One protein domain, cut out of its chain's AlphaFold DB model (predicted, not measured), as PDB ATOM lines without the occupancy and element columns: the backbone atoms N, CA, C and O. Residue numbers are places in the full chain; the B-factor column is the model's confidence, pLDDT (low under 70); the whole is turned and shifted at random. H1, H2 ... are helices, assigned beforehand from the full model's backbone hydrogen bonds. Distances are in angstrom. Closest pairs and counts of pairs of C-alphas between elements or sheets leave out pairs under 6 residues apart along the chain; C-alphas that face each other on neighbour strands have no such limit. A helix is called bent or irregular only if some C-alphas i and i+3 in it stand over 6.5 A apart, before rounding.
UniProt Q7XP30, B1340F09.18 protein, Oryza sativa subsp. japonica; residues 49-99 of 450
ATOM      1  N   THR A  49      25.271  -1.282  -9.684       93.69
ATOM      2  CA  THR A  49      26.205  -2.302 -10.172       93.69
ATOM      3  C   THR A  49      25.538  -3.269 -11.149       93.69
ATOM      4  O   THR A  49      26.090  -3.527 -12.222       93.69
ATOM      5  N   LEU A  50      24.366  -3.811 -10.816       92.94
ATOM      6  CA  LEU A  50      23.595  -4.710 -11.670       92.94
ATOM      7  C   LEU A  50      23.098  -3.988 -12.919       92.94
ATOM      8  O   LEU A  50      23.195  -4.555 -14.008       92.94
ATOM      9  N   GLU A  51      22.664  -2.730 -12.806       94.06
ATOM     10  CA  GLU A  51      22.311  -1.919 -13.979       94.06
ATOM     11  C   GLU A  51      23.509  -1.751 -14.923       94.06
ATOM     12  O   GLU A  51      23.408  -2.014 -16.126       94.06
ATOM     13  N   SER A  52      24.680  -1.412 -14.376       95.12
ATOM     14  CA  SER A  52      25.917  -1.270 -15.153       95.12
ATOM     15  C   SER A  52      26.327  -2.584 -15.829       95.12
ATOM     16  O   SER A  52      26.718  -2.594 -17.000       95.12
ATOM     17  N   ARG A  53      26.183  -3.720 -15.129       95.50
ATOM     18  CA  ARG A  53      26.455  -5.060 -15.675       95.50
ATOM     19  C   ARG A  53      25.477  -5.440 -16.785       95.50
ATOM     20  O   ARG A  53      25.912  -5.968 -17.805       95.50
ATOM     21  N   LEU A  54      24.189  -5.137 -16.638       92.88
ATOM     22  CA  LEU A  54      23.178  -5.392 -17.669       92.88
ATOM     23  C   LEU A  54      23.396  -4.522 -18.913       92.88
ATOM     24  O   LEU A  54      23.244  -5.005 -20.037       92.88
ATOM     25  N   ILE A  55      23.814  -3.264 -18.743       95.19
ATOM     26  CA  ILE A  55      24.186  -2.379 -19.858       95.19
ATOM     27  C   ILE A  55      25.414  -2.927 -20.592       95.19
ATOM     28  O   ILE A  55      25.426  -2.962 -21.828       95.19
ATOM     29  N   LEU A  56      26.432  -3.387 -19.857       94.81
ATOM     30  CA  LEU A  56      27.618  -4.005 -20.443       94.81
ATOM     31  C   LEU A  56      27.258  -5.288 -21.200       94.81
ATOM     32  O   LEU A  56      27.664  -5.445 -22.348       94.81
ATOM     33  N   LEU A  57      26.427  -6.153 -20.611       93.62
ATOM     34  CA  LEU A  57      25.948  -7.377 -21.250       93.62
ATOM     35  C   LEU A  57      25.190  -7.064 -22.547       93.62
ATOM     36  O   LEU A  57      25.474  -7.656 -23.583       93.62
ATOM     37  N   ARG A  58      24.297  -6.066 -22.538       91.56
ATOM     38  CA  ARG A  58      23.583  -5.618 -23.746       91.56
ATOM     39  C   ARG A  58      24.543  -5.085 -24.816       91.56
ATOM     40  O   ARG A  58      24.321  -5.331 -26.000       91.56
ATOM     41  N   LYS A  59      25.609  -4.372 -24.431       92.62
ATOM     42  CA  LYS A  59      26.649  -3.903 -25.367       92.62
ATOM     43  C   LYS A  59      27.457  -5.061 -25.954       92.62
ATOM     44  O   LYS A  59      27.719  -5.044 -27.152       92.62
ATOM     45  N   VAL A  60      27.817  -6.054 -25.144       93.06
ATOM     46  CA  VAL A  60      28.537  -7.253 -25.597       93.06
ATOM     47  C   VAL A  60      27.664  -8.062 -26.554       93.06
ATOM     48  O   VAL A  60      28.098  -8.337 -27.665       93.06
ATOM     49  N   VAL A  61      26.403  -8.333 -26.201       90.38
ATOM     50  CA  VAL A  61      25.456  -9.069 -27.058       90.38
ATOM     51  C   VAL A  61      25.207  -8.355 -28.391       90.38
ATOM     52  O   VAL A  61      25.087  -9.015 -29.413       90.38
ATOM     53  N   ARG A  62      25.178  -7.015 -28.420       86.12
ATOM     54  CA  ARG A  62      25.055  -6.246 -29.676       86.12
ATOM     55  C   ARG A  62      26.310  -6.277 -30.549       86.12
ATOM     56  O   ARG A  62      26.202  -6.047 -31.749       86.12
ATOM     57  N   ARG A  63      27.491  -6.461 -29.949       87.88
ATOM     58  CA  ARG A  63      28.777  -6.520 -30.664       87.88
ATOM     59  C   ARG A  63      29.123  -7.926 -31.127       87.88
ATOM     60  O   ARG A  63      29.835  -8.063 -32.115       87.88
ATOM     61  N   LEU A  64      28.632  -8.943 -30.427       89.75
ATOM     62  CA  LEU A  64      28.704 -10.313 -30.903       89.75
ATOM     63  C   LEU A  64      27.823 -10.422 -32.145       89.75
ATOM     64  O   LEU A  64      26.631 -10.115 -32.115       89.75
ATOM     65  N   SER A  65      28.436 -10.819 -33.257       88.12
ATOM     66  CA  SER A  65      27.694 -11.136 -34.467       88.12
ATOM     67  C   SER A  65      26.680 -12.226 -34.135       88.12
ATOM     68  O   SER A  65      26.969 -13.121 -33.337       88.12
ATOM     69  N   THR A  66      25.506 -12.205 -34.770       81.62
ATOM     70  CA  THR A  66      24.528 -13.297 -34.639       81.62
ATOM     71  C   THR A  66      25.190 -14.654 -34.881       81.62
ATOM     72  O   THR A  66      24.901 -15.605 -34.167       81.62
ATOM     73  N   ARG A  67      26.166 -14.721 -35.797       84.44
ATOM     74  CA  ARG A  67      26.969 -15.925 -36.064       84.44
ATOM     75  C   ARG A  67      27.828 -16.383 -34.882       84.44
ATOM     76  O   ARG A  67      27.951 -17.584 -34.672       84.44
ATOM     77  N   ASP A  68      28.397 -15.462 -34.114       90.94
ATOM     78  CA  ASP A  68      29.251 -15.804 -32.968       90.94
ATOM     79  C   ASP A  68      28.410 -16.274 -31.776       90.94
ATOM     80  O   ASP A  68      28.810 -17.185 -31.058       90.94
ATOM     81  N   LEU A  69      27.207 -15.710 -31.608       87.81
ATOM     82  CA  LEU A  69      26.236 -16.186 -30.620       87.81
ATOM     83  C   LEU A  69      25.768 -17.613 -30.920       87.81
ATOM     84  O   LEU A  69      25.687 -18.421 -29.999       87.81
ATOM     85  N   PHE A  70      25.500 -17.933 -32.191       89.44
ATOM     86  CA  PHE A  70      25.131 -19.293 -32.589       89.44
ATOM     87  C   PHE A  70      26.254 -20.295 -32.311       89.44
ATOM     88  O   PHE A  70      25.990 -21.337 -31.724       89.44
ATOM     89  N   ARG A  71      27.509 -19.950 -32.623       90.56
ATOM     90  CA  ARG A  71      28.659 -20.822 -32.334       90.56
ATOM     91  C   ARG A  71      28.845 -21.083 -30.841       90.56
ATOM     92  O   ARG A  71      29.054 -22.219 -30.444       90.56
ATOM     93  N   LEU A  72      28.710 -20.049 -30.006       91.56
ATOM     94  CA  LEU A  72      28.791 -20.213 -28.551       91.56
ATOM     95  C   LEU A  72      27.653 -21.077 -27.994       91.56
ATOM     96  O   LEU A  72      27.857 -21.791 -27.015       91.56
ATOM     97  N   LEU A  73      26.464 -21.002 -28.596       93.38
ATOM     98  CA  LEU A  73      25.331 -21.830 -28.198       93.38
ATOM     99  C   LEU A  73      25.546 -23.295 -28.591       93.38
ATOM    100  O   LEU A  73      25.337 -24.168 -27.756       93.38
ATOM    101  N   GLU A  74      26.020 -23.550 -29.812       93.94
ATOM    102  CA  GLU A  74      26.377 -24.894 -30.288       93.94
ATOM    103  C   GLU A  74      27.488 -25.520 -29.426       93.94
ATOM    104  O   GLU A  74      27.373 -26.674 -29.013       93.94
ATOM    105  N   ASP A  75      28.524 -24.749 -29.074       93.62
ATOM    106  CA  ASP A  75      29.604 -25.205 -28.190       93.62
ATOM    107  C   ASP A  75      29.089 -25.530 -26.777       93.62
ATOM    108  O   ASP A  75      29.463 -26.548 -26.185       93.62
ATOM    109  N   ALA A  76      28.210 -24.684 -26.230       94.62
ATOM    110  CA  ALA A  76      27.609 -24.903 -24.917       94.62
ATOM    111  C   ALA A  76      26.675 -26.124 -24.903       94.62
ATOM    112  O   ALA A  76      26.681 -26.887 -23.936       94.62
ATOM    113  N   GLU A  77      25.902 -26.335 -25.968       95.25
ATOM    114  CA  GLU A  77      25.027 -27.499 -26.124       95.25
ATOM    115  C   GLU A  77      25.840 -28.790 -26.256       95.25
ATOM    116  O   GLU A  77      25.551 -29.774 -25.571       95.25
ATOM    117  N   ALA A  78      26.913 -28.777 -27.052       95.69
ATOM    118  CA  ALA A  78      27.817 -29.914 -27.181       95.69
ATOM    119  C   ALA A  78      28.483 -30.275 -25.843       95.69
ATOM    120  O   ALA A  78      28.622 -31.454 -25.511       95.69
ATOM    121  N   GLU A  79      28.878 -29.281 -25.044       96.50
ATOM    122  CA  GLU A  79      29.461 -29.516 -23.722       96.50
ATOM    123  C   GLU A  79      28.422 -30.027 -22.710       96.50
ATOM    124  O   GLU A  79      28.689 -30.975 -21.966       96.50
ATOM    125  N   ALA A  80      27.204 -29.478 -22.725       95.81
ATOM    126  CA  ALA A  80      26.101 -29.970 -21.905       95.81
ATOM    127  C   ALA A  80      25.744 -31.426 -22.253       95.81
ATOM    128  O   ALA A  80      25.577 -32.251 -21.352       95.81
ATOM    129  N   ALA A  81      25.709 -31.774 -23.542       95.31
ATOM    130  CA  ALA A  81      25.464 -33.137 -24.005       95.31
ATOM    131  C   ALA A  81      26.527 -34.123 -23.487       95.31
ATOM    132  O   ALA A  81      26.184 -35.229 -23.062       95.31
ATOM    133  N   LYS A  82      27.805 -33.718 -23.429       96.94
ATOM    134  CA  LYS A  82      28.866 -34.539 -22.814       96.94
ATOM    135  C   LYS A  82      28.616 -34.765 -21.328       96.94
ATOM    136  O   LYS A  82      28.721 -35.901 -20.865       96.94
ATOM    137  N   MET A  83      28.265 -33.718 -20.579       96.50
ATOM    138  CA  MET A  83      27.978 -33.853 -19.146       96.50
ATOM    139  C   MET A  83      26.773 -34.767 -18.894       96.50
ATOM    140  O   MET A  83      26.837 -35.640 -18.027       96.50
ATOM    141  N   ILE A  84      25.707 -34.629 -19.688       97.19
ATOM    142  CA  ILE A  84      24.529 -35.503 -19.622       97.19
ATOM    143  C   ILE A  84      24.916 -36.951 -19.935       97.19
ATOM    144  O   ILE A  84      24.485 -37.859 -19.223       97.19
ATOM    145  N   GLY A  85      25.768 -37.184 -20.937       96.81
ATOM    146  CA  GLY A  85      26.277 -38.517 -21.261       96.81
ATOM    147  C   GLY A  85      27.038 -39.161 -20.097       96.81
ATOM    148  O   GLY A  85      26.808 -40.329 -19.783       96.81
ATOM    149  N   VAL A  86      27.882 -38.393 -19.401       96.62
ATOM    150  CA  VAL A  86      28.620 -38.870 -18.217       96.62
ATOM    151  C   VAL A  86      27.669 -39.229 -17.074       96.62
ATOM    152  O   VAL A  86      27.785 -40.313 -16.502       96.62
ATOM    153  N   ILE A  87      26.700 -38.363 -16.764       96.38
ATOM    154  CA  ILE A  87      25.716 -38.611 -15.698       96.38
ATOM    155  C   ILE A  87      24.856 -39.836 -16.034       96.38
ATOM    156  O   ILE A  87      24.633 -40.691 -15.179       96.38
ATOM    157  N   THR A  88      24.419 -39.952 -17.287       97.69
ATOM    158  CA  THR A  88      23.617 -41.087 -17.763       97.69
ATOM    159  C   THR A  88      24.400 -42.398 -17.652       97.69
ATOM    160  O   THR A  88      23.860 -43.400 -17.186       97.69
ATOM    161  N   ALA A  89      25.690 -42.393 -18.007       96.69
ATOM    162  CA  ALA A  89      26.557 -43.562 -17.869       96.69
ATOM    163  C   ALA A  89      26.774 -43.965 -16.399       96.69
ATOM    164  O   ALA A  89      26.733 -45.153 -16.075       96.69
ATOM    165  N   GLU A  90      26.968 -43.001 -15.496       97.00
ATOM    166  CA  GLU A  90      27.071 -43.276 -14.056       97.00
ATOM    167  C   GLU A  90      25.765 -43.834 -13.482       97.00
ATOM    168  O   GLU A  90      25.781 -44.805 -12.723       97.00
ATOM    169  N   TYR A  91      24.619 -43.296 -13.902       95.88
ATOM    170  CA  TYR A  91      23.320 -43.812 -13.486       95.88
ATOM    171  C   TYR A  91      23.091 -45.251 -13.974       95.88
ATOM    172  O   TYR A  91      22.682 -46.110 -13.192       95.88
ATOM    173  N   ALA A  92      23.449 -45.559 -15.223       96.75
ATOM    174  CA  ALA A  92      23.397 -46.924 -15.747       96.75
ATOM    175  C   ALA A  92      24.299 -47.887 -14.949       96.75
ATOM    176  O   ALA A  92      23.888 -49.004 -14.634       96.75
ATOM    177  N   ARG A  93      25.500 -47.452 -14.540       96.06
ATOM    178  CA  ARG A  93      26.387 -48.244 -13.666       96.06
ATOM    179  C   ARG A  93      25.786 -48.480 -12.285       96.06
ATOM    180  O   ARG A  93      25.945 -49.572 -11.741       96.06
ATOM    181  N   LEU A  94      25.115 -47.486 -11.704       96.19
ATOM    182  CA  LEU A  94      24.418 -47.645 -10.426       96.19
ATOM    183  C   LEU A  94      23.273 -48.653 -10.542       96.19
ATOM    184  O   LEU A  94      23.180 -49.552  -9.707       96.19
ATOM    185  N   LEU A  95      22.465 -48.564 -11.599       94.88
ATOM    186  CA  LEU A  95      21.408 -49.538 -11.875       94.88
ATOM    187  C   LEU A  95      21.970 -50.951 -12.081       94.88
ATOM    188  O   LEU A  95      21.425 -51.905 -11.532       94.88
ATOM    189  N   GLN A  96      23.105 -51.093 -12.771       95.00
ATOM    190  CA  GLN A  96      23.765 -52.392 -12.932       95.00
ATOM    191  C   GLN A  96      24.286 -52.957 -11.599       95.00
ATOM    192  O   GLN A  96      24.216 -54.156 -11.349       95.00
ATOM    193  N   ARG A  97      24.805 -52.111 -10.700       93.62
ATOM    194  CA  ARG A  97      25.227 -52.547  -9.354       93.62
ATOM    195  C   ARG A  97      24.042 -53.002  -8.498       93.62
ATOM    196  O   ARG A  97      24.205 -53.906  -7.677       93.62
ATOM    197  N   GLN A  98      22.876 -52.382  -8.686       92.69
ATOM    198  CA  GLN A  98      21.622 -52.784  -8.044       92.69
ATOM    199  C   GLN A  98      21.134 -54.135  -8.583       92.69
ATOM    200  O   GLN A  98      20.865 -55.035  -7.788       92.69
ATOM    201  N   SER A  99      21.103 -54.321  -9.908       91.56
ATOM    202  CA  SER A  99      20.671 -55.584 -10.526       91.56
ATOM    203  C   SER A  99      21.620 -56.749 -10.235       91.56
ATOM    204  O   SER A  99      21.168 -57.874 -10.045       91.56
TER     205      SER A  99
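Overview. This is residues 49 to 99 of the 450 residues of the protein "B1340F09.18 protein" of Oryza sativa subsp. japonica (UniProt Q7XP30). One long straight helix, H2, and one shorter helix, H1, meet near their ends as an L, with a tight link at the corner and nothing packed between the two arms. The free end of each helix sticks out, residues 70 to 99 of H2 and residues 49 to 60 of H1. The printed part has 51 residues with two named helices, H1 then H2 along the chain, and no named strand; its class is all helix. It is extended, with a radius of gyration of the C-alphas of 18.7 A, and flat, spanning 54 by 28 by 7 A.

Arrangement. The longest helix is H2, residues 66 to 99. H1, residues 49 to 63, is close to H2 but not clearly touching it, with 1 pair of C-alphas within 8 A. Their closest C-alphas, those of Val 61 and Leu 69, are 8.0 A apart. Their lines are about perpendicular, but only just, at 71 degrees. Their centres are 29.4 A apart. In H1 and H2 every pair of O of residue i and N of residue i+4 is within hydrogen-bond range.

Along the chain. H2 runs 48.8 A from C-alpha 66 at (24.528, -13.297, -34.639) to C-alpha 99 at (20.671, -55.584, -10.526). H1 is 21.1 A from first to last C-alpha and begins with C-alpha 49 at (26.205, -2.302, -10.172). Neither helix is bent.

Size, cuts and confidence. The two C-alphas farthest apart, those of Ser 52 and Ser 99, are 54.8 A from each other. The printed part has no cut, and the link from H1 to H2, 2 residues, is tight. The mean pLDDT of the printed part is 93.4, and no printed residue is under 70.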